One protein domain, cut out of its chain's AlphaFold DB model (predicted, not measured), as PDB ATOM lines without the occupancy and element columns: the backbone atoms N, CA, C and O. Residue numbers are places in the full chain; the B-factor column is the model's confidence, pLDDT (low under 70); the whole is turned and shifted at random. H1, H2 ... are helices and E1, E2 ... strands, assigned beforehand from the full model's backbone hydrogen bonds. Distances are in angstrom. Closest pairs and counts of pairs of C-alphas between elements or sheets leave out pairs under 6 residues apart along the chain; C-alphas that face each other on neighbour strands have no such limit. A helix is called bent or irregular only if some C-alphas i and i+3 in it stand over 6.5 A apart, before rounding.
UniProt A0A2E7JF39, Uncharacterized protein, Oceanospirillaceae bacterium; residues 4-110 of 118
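This is residues 4 to 110 of the 118 residues of an uncharacterized protein of Oceanospirillaceae bacterium (UniProt A0A2E7JF39). A twisted sheet of four strands has H1b, the second arm of a long bent helix, laid slantwise over one face, and H2 turns off from the end of that arm; together they make two layers, the helices H1b and H2 on one face of the sheet. Short H4 packs on H1b, H5 follows it, and H3 and H6 only graze the sheet. The printed part has 107 residues with six named helices and four named strands, in the order H1 H2 E1 H3 H4 H5 E2 H6 E3 E4; the class is mixed, and the sheet runs E1 E2 E3 E4, all antiparallel. The whole is compact, with a radius of gyration of the C-alphas of 13.4 A and spans of 40 by 29 by 24 A.

Start with H1, residues 4 to 23, assigned as one helix by its hydrogen bonds but bent: C-alphas 12 and 15 are 7.2 A apart. Its arms H1a, residues 4 to 12, and H1b, residues 15 to 23, stand at 36 degrees, only just a steep tilt. H2, residues 25 to 32, touches H1b only at the corner, about perpendicular at 83 degrees; their closest C-alphas, of Cys 21 and Trp 27, are 5.0 A apart. Next look at the strands E1, residues 39 to 41, E2, 65 to 69, E3, 90 to 96, and E4, 104 to 108. Within hydrogen-bond range are N 40 and O 67 at 2.9 A for E1 and E2, N 66 and O 95 at 2.8 A for E2 and E3, and N 92 and O 106 at 2.8 A for the hairpin E3 and E4. H1b lies over E3 at a height over the sheet of 8.8 A, slantwise to the strands at 39 degrees to E3 on the local plane. H2 is on the sheet at a height of 6.3 A, over none of its strands. H1a, H3, residues 42 to 45, and H6, residues 77 to 80, only graze the sheet. H4, residues 49 to 54, touches H1b at a steep tilt of 43 degrees, opposite ways, with the C-alphas of Glu 20 and Phe 51 closest at 6.1 A. H5, residues 57 to 60, is close to H4 but not clearly touching, with the C-alphas of Leu 52 and Ala 58 closest at 6.8 A. Every O i to N i+4 pair is within hydrogen-bond range in H1a, H1b, H2 and H4; H3, H5 and H6 are too short for such a pair.

Find C-alpha 4 at (128.645, 150.971, 155.489), where H1a begins its 12.3 A; H1b measures 12.7 A. E3, 20.3 A long, runs from C-alpha 90 at (113.535, 178.763, 151.534), and E4 ends at C-alpha 108, (110.213, 175.079, 152.028).

The C-alphas farthest apart, of Gln 60 and Glu 87, are 40.1 A apart. The printed part has no cut, no link is long, and no printed residue is under 70 in pLDDT.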
ATOM      1  N   ARG A   4     129.598 151.108 156.604       87.69
ATOM      2  CA  ARG A   4     128.645 150.971 155.489       87.69
ATOM      3  C   ARG A   4     127.198 150.746 155.945       87.69
ATOM      4  O   ARG A   4     126.273 151.185 155.274       87.69
ATOM      5  N   ILE A   5     127.004 150.022 157.048       89.50
ATOM      6  CA  ILE A   5     125.673 149.753 157.606       89.50
ATOM      7  C   ILE A   5     125.149 151.022 158.281       89.50
ATOM      8  O   ILE A   5     124.017 151.408 158.019       89.50
ATOM      9  N   LEU A   6     125.994 151.721 159.047       90.19
ATOM     10  CA  LEU A   6     125.636 153.002 159.666       90.19
ATOM     11  C   LEU A   6     125.221 154.047 158.627       90.19
ATOM     12  O   LEU A   6     124.139 154.615 158.731       90.19
ATOM     13  N   LYS A   7     126.023 154.221 157.570       90.94
ATOM     14  CA  LYS A   7     125.687 155.103 156.447       90.94
ATOM     15  C   LYS A   7     124.325 154.762 155.835       90.94
ATOM     16  O   LYS A   7     123.555 155.659 155.524       90.94
ATOM     17  N   LYS A   8     123.998 153.470 155.704       92.06
ATOM     18  CA  LYS A   8     122.694 153.030 155.183       92.06
ATOM     19  C   LYS A   8     121.534 153.452 156.091       92.06
ATOM     20  O   LYS A   8     120.492 153.816 155.561       92.06
ATOM     21  N   HIS A   9     121.698 153.404 157.413       93.25
ATOM     22  CA  HIS A   9     120.669 153.888 158.339       93.25
ATOM     23  C   HIS A   9     120.485 155.399 158.217       93.25
ATOM     24  O   HIS A   9     119.366 155.838 157.996       93.25
ATOM     25  N   HIS A  10     121.570 156.176 158.225       94.00
ATOM     26  CA  HIS A  10     121.480 157.618 157.994       94.00
ATOM     27  C   HIS A  10     120.752 157.961 156.692       94.00
ATOM     28  O   HIS A  10     119.782 158.706 156.708       94.00
ATOM     29  N   SER A  11     121.174 157.382 155.564       91.50
ATOM     30  CA  SER A  11     120.535 157.659 154.273       91.50
ATOM     31  C   SER A  11     119.075 157.211 154.218       91.50
ATOM     32  O   SER A  11     118.304 157.782 153.457       91.50
ATOM     33  N   ARG A  12     118.689 156.190 154.995       93.50
ATOM     34  CA  ARG A  12     117.305 155.713 155.055       93.50
ATOM     35  C   ARG A  12     116.383 156.726 155.731       93.50
ATOM     36  O   ARG A  12     115.273 156.896 155.250       93.50
ATOM     37  N   TYR A  13     116.826 157.344 156.824       95.25
ATOM     38  CA  TYR A  13     115.969 158.199 157.652       95.25
ATOM     39  C   TYR A  13     116.173 159.699 157.416       95.25
ATOM     40  O   TYR A  13     115.416 160.495 157.951       95.25
ATOM     41  N   LEU A  14     117.164 160.101 156.613       95.25
ATOM     42  CA  LEU A  14     117.455 161.515 156.357       95.25
ATOM     43  C   LEU A  14     116.268 162.275 155.745       95.25
ATOM     44  O   LEU A  14     116.047 163.426 156.099       95.25
ATOM     45  N   ALA A  15     115.524 161.645 154.831       92.94
ATOM     46  CA  ALA A  15     114.352 162.271 154.219       92.94
ATOM     47  C   ALA A  15     113.233 162.487 155.247       92.94
ATOM     48  O   ALA A  15     112.713 163.591 155.339       92.94
ATOM     49  N   GLU A  16     112.933 161.465 156.053       94.75
ATOM     50  CA  GLU A  16     111.932 161.544 157.124       94.75
ATOM     51  C   GLU A  16     112.318 162.605 158.156       94.75
ATOM     52  O   GLU A  16     111.520 163.472 158.473       94.75
ATOM     53  N   PHE A  17     113.582 162.622 158.596       94.94
ATOM     54  CA  PHE A  17     114.103 163.663 159.483       94.94
ATOM     55  C   PHE A  17     113.836 165.065 158.928       94.94
ATOM     56  O   PHE A  17     113.354 165.931 159.646       94.94
ATOM     57  N   LEU A  18     114.129 165.285 157.646       93.25
ATOM     58  CA  LEU A  18     113.992 166.597 157.030       93.25
ATOM     59  C   LEU A  18     112.522 167.020 156.867       93.25
ATOM     60  O   LEU A  18     112.202 168.196 157.034       93.25
ATOM     61  N   VAL A  19     111.633 166.063 156.587       91.81
ATOM     62  CA  VAL A  19     110.181 166.280 156.585       91.81
ATOM     63  C   VAL A  19     109.702 166.653 157.987       91.81
ATOM     64  O   VAL A  19     109.035 167.675 158.137       91.81
ATOM     65  N   GLU A  20     110.118 165.916 159.014       93.75
ATOM     66  CA  GLU A  20     109.770 166.215 160.406       93.75
ATOM     67  C   GLU A  20     110.281 167.591 160.842       93.75
ATOM     68  O   GLU A  20     109.552 168.346 161.478       93.75
ATOM     69  N   CYS A  21     111.488 167.993 160.433       92.25
ATOM     70  CA  CYS A  21     111.992 169.342 160.697       92.25
ATOM     71  C   CYS A  21     111.101 170.440 160.097       92.25
ATOM     72  O   CYS A  21     111.005 171.520 160.672       92.25
ATOM     73  N   SER A  22     110.469 170.186 158.947       88.69
ATOM     74  CA  SER A  22     109.581 171.164 158.304       88.69
ATOM     75  C   SER A  22     108.208 171.270 158.975       88.69
ATOM     76  O   SER A  22     107.576 172.320 158.891       88.69
ATOM     77  N   GLN A  23     107.762 170.208 159.654       88.88
ATOM     78  CA  GLN A  23     106.425 170.102 160.247       88.88
ATOM     79  C   GLN A  23     106.415 170.353 161.759       88.88
ATOM     80  O   GLN A  23     105.415 170.831 162.298       88.88
ATOM     81  N   ASN A  24     107.509 170.034 162.453       90.88
ATOM     82  CA  ASN A  24     107.646 170.272 163.883       90.88
ATOM     83  C   ASN A  24     107.811 171.783 164.148       90.88
ATOM     84  O   ASN A  24     108.819 172.354 163.735       90.88
ATOM     85  N   PRO A  25     106.911 172.430 164.915       90.31
ATOM     86  CA  PRO A  25     106.932 173.884 165.099       90.31
ATOM     87  C   PRO A  25     108.226 174.448 165.703       90.31
ATOM     88  O   PRO A  25     108.597 175.586 165.415       90.31
ATOM     89  N   GLU A  26     108.912 173.685 166.559       91.75
ATOM     90  CA  GLU A  26     110.194 174.101 167.140       91.75
ATOM     91  C   GLU A  26     111.292 174.107 166.070       91.75
ATOM     92  O   GLU A  26     112.059 175.063 165.963       91.75
ATOM     93  N   TRP A  27     111.343 173.063 165.247       93.00
ATOM     94  CA  TRP A  27     112.298 172.949 164.152       93.00
ATOM     95  C   TRP A  27     112.004 173.903 163.004       93.00
ATOM     96  O   TRP A  27     112.943 174.512 162.500       93.00
ATOM     97  N   THR A  28     110.737 174.115 162.649       91.31
ATOM     98  CA  THR A  28     110.313 175.129 161.676       91.31
ATOM     99  C   THR A  28     110.896 176.493 162.052       91.31
ATOM    100  O   THR A  28     111.564 177.116 161.231       91.31
ATOM    101  N   LYS A  29     110.775 176.909 163.321       90.88
ATOM    102  CA  LYS A  29     111.365 178.166 163.818       90.88
ATOM    103  C   LYS A  29     112.888 178.195 163.725       90.88
ATOM    104  O   LYS A  29     113.467 179.202 163.323       90.88
ATOM    105  N   LYS A  30     113.558 177.091 164.072       93.00
ATOM    106  CA  LYS A  30     115.022 176.981 163.939       93.00
ATOM    107  C   LYS A  30     115.469 177.087 162.479       93.00
ATOM    108  O   LYS A  30     116.480 177.723 162.205       93.00
ATOM    109  N   LEU A  31     114.720 176.489 161.550       92.56
ATOM    110  CA  LEU A  31     114.980 176.579 160.113       92.56
ATOM    111  C   LEU A  31     114.755 177.999 159.585       92.56
ATOM    112  O   LEU A  31     115.546 178.466 158.766       92.56
ATOM    113  N   GLN A  32     113.712 178.688 160.046       90.12
ATOM    114  CA  GLN A  32     113.435 180.083 159.686       90.12
ATOM    115  C   GLN A  32     114.542 181.030 160.162       90.12
ATOM    116  O   GLN A  32     114.971 181.892 159.401       90.12
ATOM    117  N   GLY A  33     115.066 180.818 161.374       89.06
ATOM    118  CA  GLY A  33     116.190 181.585 161.925       89.06
ATOM    119  C   GLY A  33     117.572 181.202 161.375       89.06
ATOM    120  O   GLY A  33     118.584 181.746 161.825       89.06
ATOM    121  N   LEU A  34     117.642 180.249 160.441       90.81
ATOM    122  CA  LEU A  34     118.892 179.815 159.831       90.81
ATOM    123  C   LEU A  34     119.341 180.810 158.758       90.81
ATOM    124  O   LEU A  34     118.581 181.142 157.848       90.81
ATOM    125  N   ASN A  35     120.598 181.231 158.826       87.19
ATOM    126  CA  ASN A  35     121.245 182.054 157.812       87.19
ATOM    127  C   ASN A  35     122.400 181.278 157.158       87.19
ATOM    128  O   ASN A  35     122.706 180.153 157.540       87.19
ATOM    129  N   GLU A  36     123.039 181.865 156.150       78.50
ATOM    130  CA  GLU A  36     124.137 181.216 155.413       78.50
ATOM    131  C   GLU A  36     125.415 181.013 156.252       78.50
ATOM    132  O   GLU A  36     126.310 180.268 155.857       78.50
ATOM    133  N   GLU A  37     125.529 181.660 157.416       81.00
ATOM    134  CA  GLU A  37     126.717 181.590 158.275       81.00
ATOM    135  C   GLU A  37     126.612 180.510 159.362       81.00
ATOM    136  O   GLU A  37     127.608 180.199 160.025       81.00
ATOM    137  N   ASN A  38     125.422 179.941 159.578       87.75
ATOM    138  CA  ASN A  38     125.159 178.988 160.647       87.75
ATOM    139  C   ASN A  38     124.525 177.679 160.150       87.75
ATOM    140  O   ASN A  38     124.092 177.528 159.010       87.75
ATOM    141  N   LYS A  39     124.531 176.680 161.036       93.69
ATOM    142  CA  LYS A  39     123.934 175.370 160.788       93.69
ATOM    143  C   LYS A  39     123.254 174.839 162.038       93.69
ATOM    144  O   LYS A  39     123.713 175.107 163.150       93.69
ATOM    145  N   LEU A  40     122.225 174.023 161.849       95.56
ATOM    146  CA  LEU A  40     121.651 173.207 162.916       95.56
ATOM    147  C   LEU A  40     122.375 171.872 162.935       95.56
ATOM    148  O   LEU A  40     122.517 171.237 161.894       95.56
ATOM    149  N   ASP A  41     122.810 171.435 164.111       95.38
ATOM    150  CA  ASP A  41     123.394 170.110 164.315       95.38
ATOM    151  C   ASP A  41     122.571 169.376 165.368       95.38
ATOM    152  O   ASP A  41     122.462 169.828 166.509       95.38
ATOM    153  N   THR A  42     122.003 168.226 165.006       95.50
ATOM    154  CA  THR A  42     121.179 167.435 165.930       95.50
ATOM    155  C   THR A  42     121.990 166.888 167.105       95.50
ATOM    156  O   THR A  42     121.409 166.459 168.097       95.50
ATOM    157  N   ALA A  43     123.327 166.888 167.036       92.62
ATOM    158  CA  ALA A  43     124.169 166.573 168.189       92.62
ATOM    159  C   ALA A  43     124.060 167.625 169.311       92.62
ATOM    160  O   ALA A  43     124.350 167.309 170.465       92.62
ATOM    161  N   ILE A  44     123.660 168.856 168.975       93.12
ATOM    162  CA  ILE A  44     123.444 169.968 169.911       93.12
ATOM    163  C   ILE A  44     121.944 170.161 170.146       93.12
ATOM    164  O   ILE A  44     121.500 170.214 171.288       93.12
ATOM    165  N   GLU A  45     121.172 170.224 169.062       93.12
ATOM    166  CA  GLU A  45     119.739 170.534 169.078       93.12
ATOM    167  C   GLU A  45     118.855 169.354 169.505       93.12
ATOM    168  O   GLU A  45     117.676 169.540 169.803       93.12
ATOM    169  N   GLY A  46     119.405 168.136 169.517       94.06
ATOM    170  CA  GLY A  46     118.623 166.903 169.568       94.06
ATOM    171  C   GLY A  46     117.998 166.567 168.213       94.06
ATOM    172  O   GLY A  46     118.190 167.274 167.230       94.06
ATOM    173  N   LEU A  47     117.268 165.455 168.137       94.75
ATOM    174  CA  LEU A  47     116.408 165.134 166.990       94.75
ATOM    175  C   LEU A  47     114.978 165.632 167.270       94.75
ATOM    176  O   LEU A  47     114.608 165.727 168.444       94.75
ATOM    177  N   PRO A  48     114.163 165.938 166.237       94.75
ATOM    178  CA  PRO A  48     112.743 166.219 166.427       94.75
ATOM    179  C   PRO A  48     112.075 165.099 167.232       94.75
ATOM    180  O   PRO A  48     112.384 163.919 167.051       94.75
ATOM    181  N   LYS A  49     111.173 165.463 168.142       93.12
ATOM    182  CA  LYS A  49     110.567 164.500 169.069       93.12
ATOM    183  C   LYS A  49     109.683 163.494 168.332       93.12
ATOM    184  O   LYS A  49     109.783 162.302 168.594       93.12
ATOM    185  N   GLU A  50     108.887 163.967 167.386       93.38
ATOM    186  CA  GLU A  50     108.000 163.169 166.536       93.38
ATOM    187  C   GLU A  50     108.813 162.195 165.670       93.38
ATOM    188  O   GLU A  50     108.513 161.005 165.623       93.38
ATOM    189  N   PHE A  51     109.950 162.648 165.127       95.44
ATOM    190  CA  PHE A  51     110.893 161.774 164.428       95.44
ATOM    191  C   PHE A  51     111.383 160.611 165.309       95.44
ATOM    192  O   PHE A  51     111.526 159.486 164.834       95.44
ATOM    193  N   LEU A  52     111.651 160.856 166.594       94.69
ATOM    194  CA  LEU A  52     112.068 159.805 167.526       94.69
ATOM    195  C   LEU A  52     110.920 158.888 167.962       94.69
ATOM    196  O   LEU A  52     111.170 157.728 168.288       94.69
ATOM    197  N   GLU A  53     109.683 159.381 167.972       94.19
ATOM    198  CA  GLU A  53     108.493 158.565 168.233       94.19
ATOM    199  C   GLU A  53     108.261 157.555 167.099       94.19
ATOM    200  O   GLU A  53     108.004 156.378 167.375       94.19
ATOM    201  N   ASP A  54     108.449 157.980 165.848       93.94
ATOM    202  CA  ASP A  54     108.303 157.121 164.668       93.94
ATOM    203  C   ASP A  54     109.530 156.234 164.406       93.94
ATOM    204  O   ASP A  54     109.396 155.094 163.944       93.94
ATOM    205  N   PHE A  55     110.732 156.722 164.729       94.75
ATOM    206  CA  PHE A  55     112.003 156.035 164.484       94.75
ATOM    207  C   PHE A  55     112.884 155.976 165.744       94.75
ATOM    208  O   PHE A  55     114.006 156.501 165.748       94.75
ATOM    209  N   PRO A  56     112.450 155.287 166.815       94.44
ATOM    210  CA  PRO A  56     113.201 155.207 168.072       94.44
ATOM    211  C   PRO A  56     114.578 154.545 167.906       94.44
ATOM    212  O   PRO A  56     115.496 154.753 168.702       94.44
ATOM    213  N   GLU A  57     114.777 153.749 166.852       91.81
ATOM    214  CA  GLU A  57     116.088 153.203 166.510       91.81
ATOM    215  C   GLU A  57     117.136 154.269 166.144       91.81
ATOM    216  O   GLU A  57     118.334 153.974 166.174       91.81
ATOM    217  N   ALA A  58     116.725 155.496 165.808       93.06
ATOM    218  CA  ALA A  58     117.643 156.581 165.484       93.06
ATOM    219  C   ALA A  58     118.580 156.904 166.659       93.06
ATOM    220  O   ALA A  58     119.781 157.088 166.444       93.06
ATOM    221  N   GLU A  59     118.077 156.859 167.897       91.19
ATOM    222  CA  GLU A  59     118.906 157.001 169.100       91.19
ATOM    223  C   GLU A  59     119.853 155.813 169.274       91.19
ATOM    224  O   GLU A  59     121.046 155.985 169.524       91.19
ATOM    225  N   GLN A  60     119.354 154.588 169.073       89.69
ATOM    226  CA  GLN A  60     120.156 153.367 169.223       89.69
ATOM    227  C   GLN A  60     121.357 153.357 168.271       89.69
ATOM    228  O   GLN A  60     122.445 152.881 168.615       89.69
ATOM    229  N   TYR A  61     121.169 153.888 167.063       91.31
ATOM    230  CA  TYR A  61     122.225 154.015 166.066       91.31
ATOM    231  C   TYR A  61     123.051 155.297 166.200       91.31
ATOM    232  O   TYR A  61     124.027 155.433 165.462       91.31
ATOM    233  N   ASN A  62     122.723 156.173 167.154       92.06
ATOM    234  CA  ASN A  62     123.327 157.494 167.341       92.06
ATOM    235  C   ASN A  62     123.333 158.300 166.034       92.06
ATOM    236  O   ASN A  62     124.374 158.803 165.601       92.06
ATOM    237  N   LEU A  63     122.186 158.349 165.351       95.19
ATOM    238  CA  LEU A  63     122.065 159.117 164.119       95.19
ATOM    239  C   LEU A  63     122.128 160.612 164.449       95.19
ATOM    240  O   LEU A  63     121.360 161.107 165.262       95.19
ATOM    241  N   ALA A  64     123.043 161.315 163.791       96.19
ATOM    242  CA  ALA A  64     123.155 162.763 163.822       96.19
ATOM    243  C   ALA A  64     123.150 163.348 162.404       96.19
ATOM    244  O   ALA A  64     123.756 162.778 161.482       96.19
ATOM    245  N   TYR A  65     122.479 164.484 162.253       97.25
ATOM    246  CA  TYR A  65     122.312 165.215 161.007       97.25
ATOM    247  C   TYR A  65     122.663 166.689 161.203       97.25
ATOM    248  O   TYR A  65     122.551 167.236 162.299       97.25
ATOM    249  N   SER A  66     123.076 167.330 160.118       97.06
ATOM    250  CA  SER A  66     123.218 168.777 160.027       97.06
ATOM    251  C   SER A  66     122.258 169.322 158.974       97.06
ATOM    252  O   SER A  66     122.019 168.651 157.966       97.06
ATOM    253  N   VAL A  67     121.734 170.525 159.206       97.00
ATOM    254  CA  VAL A  67     120.924 171.283 158.243       97.00
ATOM    255  C   VAL A  67     121.522 172.673 158.073       97.00
ATOM    256  O   VAL A  67     121.821 173.347 159.058       97.00
ATOM    257  N   GLU A  68     121.696 173.082 156.823       95.75
ATOM    258  CA  GLU A  68     122.282 174.359 156.419       95.75
ATOM    259  C   GLU A  68     121.354 175.096 155.465       95.75
ATOM    260  O   GLU A  68     120.648 174.479 154.657       95.75
ATOM    261  N   ARG A  69     121.387 176.426 155.558       94.62
ATOM    262  CA  ARG A  69     120.744 177.323 154.611       94.62
ATOM    263  C   ARG A  69     121.637 177.449 153.384       94.62
ATOM    264  O   ARG A  69     122.842 177.598 153.537       94.62
ATOM    265  N   VAL A  70     121.054 177.386 152.192       93.69
ATOM    266  CA  VAL A  70     121.806 177.542 150.939       93.69
ATOM    267  C   VAL A  70     121.058 178.429 149.963       93.69
ATOM    268  O   VAL A  70     119.830 178.536 150.016       93.69
ATOM    269  N   ASP A  71     121.796 179.002 149.025       91.62
ATOM    270  CA  ASP A  71     121.211 179.686 147.883       91.62
ATOM    271  C   ASP A  71     120.700 178.696 146.831       91.62
ATOM    272  O   ASP A  71     121.272 177.621 146.609       91.62
ATOM    273  N   LEU A  72     119.687 179.100 146.056       91.44
ATOM    274  CA  LEU A  72     119.201 178.311 144.914       91.44
ATOM    275  C   LEU A  72     120.327 177.975 143.916       91.44
ATOM    276  O   LEU A  72     120.321 176.907 143.303       91.44
ATOM    277  N   ASN A  73     121.314 178.866 143.769       91.81
ATOM    278  CA  ASN A  73     122.462 178.675 142.879       91.81
ATOM    279  C   ASN A  73     123.397 177.538 143.327       91.81
ATOM    280  O   ASN A  73     124.132 176.987 142.502       91.81
ATOM    281  N   GLU A  74     123.366 177.173 144.607       91.38
ATOM    282  CA  GLU A  74     124.152 176.079 145.183       91.38
ATOM    283  C   GLU A  74     123.425 174.731 145.104       91.38
ATOM    284  O   GLU A  74     124.027 173.663 145.293       91.38
ATOM    285  N   VAL A  75     122.129 174.755 144.786       92.56
ATOM    286  CA  VAL A  75     121.328 173.551 144.610       92.56
ATOM    287  C   VAL A  75     121.553 172.969 143.210       92.56
ATOM    288  O   VAL A  75     121.356 173.646 142.196       92.56
ATOM    289  N   PRO A  76     121.917 171.676 143.097       92.44
ATOM    290  CA  PRO A  76     122.046 171.019 141.806       92.44
ATOM    291  C   PRO A  76     120.751 171.113 140.998       92.44
ATOM    292  O   PRO A  76     119.681 170.769 141.495       92.44
ATOM    293  N   ARG A  77     120.850 171.446 139.705       89.38
ATOM    294  CA  ARG A  77     119.681 171.525 138.803       89.38
ATOM    295  C   ARG A  77     118.804 170.274 138.810       89.38
ATOM    296  O   ARG A  77     117.601 170.372 138.626       89.38
ATOM    297  N   ALA A  78     119.406 169.098 138.991       87.88
ATOM    298  CA  ALA A  78     118.670 167.838 139.062       87.88
ATOM    299  C   ALA A  78     117.760 167.733 140.303       87.88
ATOM    300  O   ALA A  78     116.810 166.960 140.275       87.88
ATOM    301  N   ALA A  79     118.054 168.488 141.366       84.94
ATOM    302  CA  ALA A  79     117.240 168.575 142.574       84.94
ATOM    303  C   ALA A  79     116.226 169.730 142.506       84.94
ATOM    304  O   ALA A  79     115.098 169.554 142.951       84.94
ATOM    305  N   SER A  80     116.593 170.870 141.906       87.19
ATOM    306  CA  SER A  80     115.756 172.081 141.898       87.19
ATOM    307  C   SER A  80     114.780 172.216 140.725       87.19
ATOM    308  O   SER A  80     113.934 173.104 140.741       87.19
ATOM    309  N   CYS A  81     114.851 171.364 139.695       82.44
ATOM    310  CA  CYS A  81     114.127 171.577 138.430       82.44
ATOM    311  C   CYS A  81     112.587 171.571 138.503       82.44
ATOM    312  O   CYS A  81     111.953 171.915 137.508       82.44
ATOM    313  N   TRP A  82     111.997 171.199 139.639       80.12
ATOM    314  CA  TRP A  82     110.544 171.162 139.848       80.12
ATOM    315  C   TRP A  82     110.072 172.049 141.000       80.12
ATOM    316  O   TRP A  82     108.897 171.990 141.356       80.12
ATOM    317  N   TRP A  83     110.964 172.823 141.619       87.62
ATOM    318  CA  TRP A  83     110.585 173.624 142.774       87.62
ATOM    319  C   TRP A  83     109.795 174.864 142.349       87.62
ATOM    320  O   TRP A  83     110.195 175.530 141.387       87.62
ATOM    321  N   PRO A  84     108.686 175.185 143.037       79.31
ATOM    322  CA  PRO A  84     108.146 176.533 142.972       79.31
ATOM    323  C   PRO A  84     109.228 177.481 143.505       79.31
ATOM    324  O   PRO A  84     109.875 177.180 144.504       79.31
ATOM    325  N   VAL A  85     109.502 178.550 142.762       81.75
ATOM    326  CA  VAL A  85     110.482 179.570 143.144       81.75
ATOM    327  C   VAL A  85     109.725 180.877 143.265       81.75
ATOM    328  O   VAL A  85     109.298 181.442 142.255       81.75
ATOM    329  N   ASP A  86     109.579 181.338 144.494       83.00
ATOM    330  CA  ASP A  86     109.099 182.669 144.849       83.00
ATOM    331  C   ASP A  86     110.110 183.357 145.786       83.00
ATOM    332  O   ASP A  86     111.186 182.822 146.071       83.00
ATOM    333  N   GLU A  87     109.807 184.593 146.181       78.88
ATOM    334  CA  GLU A  87     110.678 185.407 147.042       78.88
ATOM    335  C   GLU A  87     110.768 184.863 148.477       78.88
ATOM    336  O   GLU A  87     111.722 185.165 149.193       78.88
ATOM    337  N   GLU A  88     109.800 184.045 148.875       82.44
ATOM    338  CA  GLU A  88     109.618 183.505 150.221       82.44
ATOM    339  C   GLU A  88     110.123 182.055 150.338       82.44
ATOM    340  O   GLU A  88     110.288 181.525 151.440       82.44
ATOM    341  N   THR A  89     110.468 181.431 149.207       89.19
ATOM    342  CA  THR A  89     110.952 180.059 149.137       89.19
ATOM    343  C   THR A  89     112.325 179.945 149.771       89.19
ATOM    344  O   THR A  89     113.310 180.597 149.413       89.19
ATOM    345  N   HIS A  90     112.400 179.007 150.696       91.31
ATOM    346  CA  HIS A  90     113.535 178.763 151.534       91.31
ATOM    347  C   HIS A  90     114.253 177.452 151.162       91.31
ATOM    348  O   HIS A  90     113.674 176.379 151.272       91.31
ATOM    349  N   TYR A  91     115.531 177.510 150.761       93.12
ATOM    350  CA  TYR A  91     116.323 176.330 150.389       93.12
ATOM    351  C   TYR A  91     117.264 175.865 151.500       93.12
ATOM    352  O   TYR A  91     117.958 176.658 152.138       93.12
ATOM    353  N   TYR A  92     117.321 174.552 151.690       94.50
ATOM    354  CA  TYR A  92     118.155 173.906 152.690       94.50
ATOM    355  C   TYR A  92     118.883 172.702 152.109       94.50
ATOM    356  O   TYR A  92     118.395 172.020 151.199       94.50
ATOM    357  N   VAL A  93     120.036 172.396 152.694       95.38
ATOM    358  CA  VAL A  93     120.727 171.121 152.526       95.38
ATOM    359  C   VAL A  93     120.805 170.418 153.875       95.38
ATOM    360  O   VAL A  93     121.206 171.006 154.873       95.38
ATOM    361  N   ALA A  94     120.427 169.146 153.904       96.38
ATOM    362  CA  ALA A  94     120.534 168.299 155.078       96.38
ATOM    363  C   ALA A  94     121.431 167.105 154.785       96.38
ATOM    364  O   ALA A  94     121.386 166.526 153.696       96.38
ATOM    365  N   TYR A  95     122.251 166.715 155.752       96.69
ATOM    366  CA  TYR A  95     123.171 165.602 155.574       96.69
ATOM    367  C   TYR A  95     123.531 164.930 156.903       96.69
ATOM    368  O   TYR A  95     123.490 165.559 157.957       96.69
ATOM    369  N   PRO A  96     123.920 163.646 156.890       96.56
ATOM    370  CA  PRO A  96     124.459 162.978 158.068       96.56
ATOM    371  C   PRO A  96     125.780 163.612 158.489       96.56
ATOM    372  O   PRO A  96     126.708 163.650 157.681       96.56
ATOM    373  N   THR A  97     125.922 164.021 159.752       94.19
ATOM    374  CA  THR A  97     127.136 164.713 160.234       94.19
ATOM    375  C   THR A  97     128.403 163.882 159.985       94.19
ATOM    376  O   THR A  97     129.452 164.412 159.625       94.19
ATOM    377  N   ALA A  98     128.301 162.553 160.103       92.31
ATOM    378  CA  ALA A  98     129.404 161.624 159.847       92.31
ATOM    379  C   ALA A  98     129.603 161.247 158.362       92.31
ATOM    380  O   ALA A  98     130.637 160.670 158.023       92.31
ATOM    381  N   PHE A  99     128.630 161.531 157.487       93.12
ATOM    382  CA  PHE A  99     128.666 161.190 156.056       93.12
ATOM    383  C   PHE A  99     128.101 162.332 155.184       93.12
ATOM    384  O   PHE A  99     127.059 162.141 154.542       93.12
ATOM    385  N   PRO A 100     128.753 163.513 155.138       91.94
ATOM    386  CA  PRO A 100     128.214 164.706 154.472       91.94
ATOM    387  C   PRO A 100     127.943 164.533 152.973       91.94
ATOM    388  O   PRO A 100     127.144 165.255 152.380       91.94
ATOM    389  N   GLU A 101     128.576 163.550 152.336       90.50
ATOM    390  CA  GLU A 101     128.357 163.233 150.929       90.50
ATOM    391  C   GLU A 101     126.950 162.686 150.634       90.50
ATOM    392  O   GLU A 101     126.517 162.697 149.483       90.50
ATOM    393  N   ALA A 102     126.238 162.193 151.650       90.62
ATOM    394  CA  ALA A 102     124.883 161.661 151.533       90.62
ATOM    395  C   ALA A 102     123.823 162.745 151.790       90.62
ATOM    396  O   ALA A 102     122.920 162.540 152.595       90.62
ATOM    397  N   LYS A 103     123.964 163.898 151.133       92.94
ATOM    398  CA  LYS A 103     123.094 165.063 151.315       92.94
ATOM    399  C   LYS A 103     121.771 164.974 150.555       92.94
ATOM    400  O   LYS A 103     121.704 164.397 149.468       92.94
ATOM    401  N   LEU A 104     120.750 165.611 151.111       94.31
ATOM    402  CA  LEU A 104     119.463 165.891 150.488       94.31
ATOM    403  C   LEU A 104     119.211 167.394 150.508       94.31
ATOM    404  O   LEU A 104     119.694 168.100 151.386       94.31
ATOM    405  N   TYR A 105     118.462 167.863 149.520       93.81
ATOM    406  CA  TYR A 105     118.070 169.258 149.403       93.81
ATOM    407  C   TYR A 105     116.560 169.372 149.583       93.81
ATOM    408  O   TYR A 105     115.826 168.503 149.105       93.81
ATOM    409  N   LEU A 106     116.110 170.439 150.235       92.31
ATOM    410  CA  LEU A 106     114.697 170.739 150.446       92.31
ATOM    411  C   LEU A 106     114.433 172.215 150.160       92.31
ATOM    412  O   LEU A 106     115.222 173.069 150.554       92.31
ATOM    413  N   ALA A 107     113.318 172.487 149.490       92.38
ATOM    414  CA  ALA A 107     112.718 173.810 149.409       92.38
ATOM    415  C   ALA A 107     111.481 173.828 150.312       92.38
ATOM    416  O   ALA A 107     110.690 172.882 150.278       92.38
ATOM    417  N   ILE A 108     111.339 174.869 151.122       89.81
ATOM    418  CA  ILE A 108     110.213 175.079 152.028       89.81
ATOM    419  C   ILE A 108     109.626 176.446 151.728       89.81
ATOM    420  O   ILE A 108     110.364 177.420 151.651       89.81
ATOM    421  N   ASP A 109     108.314 176.505 151.585       86.94
ATOM    422  CA  ASP A 109     107.555 177.746 151.632       86.94
ATOM    423  C   ASP A 109     106.846 177.771 152.994       86.94
ATOM    424  O   ASP A 109     106.158 176.809 153.348       86.94
ATOM    425  N   PHE A 110     107.141 178.771 153.824       81.62
ATOM    426  CA  PHE A 110     106.629 178.833 155.194       81.62
ATOM    427  C   PHE A 110     105.373 179.704 155.231       81.62
ATOM    428  O   PHE A 110     105.447 180.864 154.875       81.62
TER     429      PHE A 110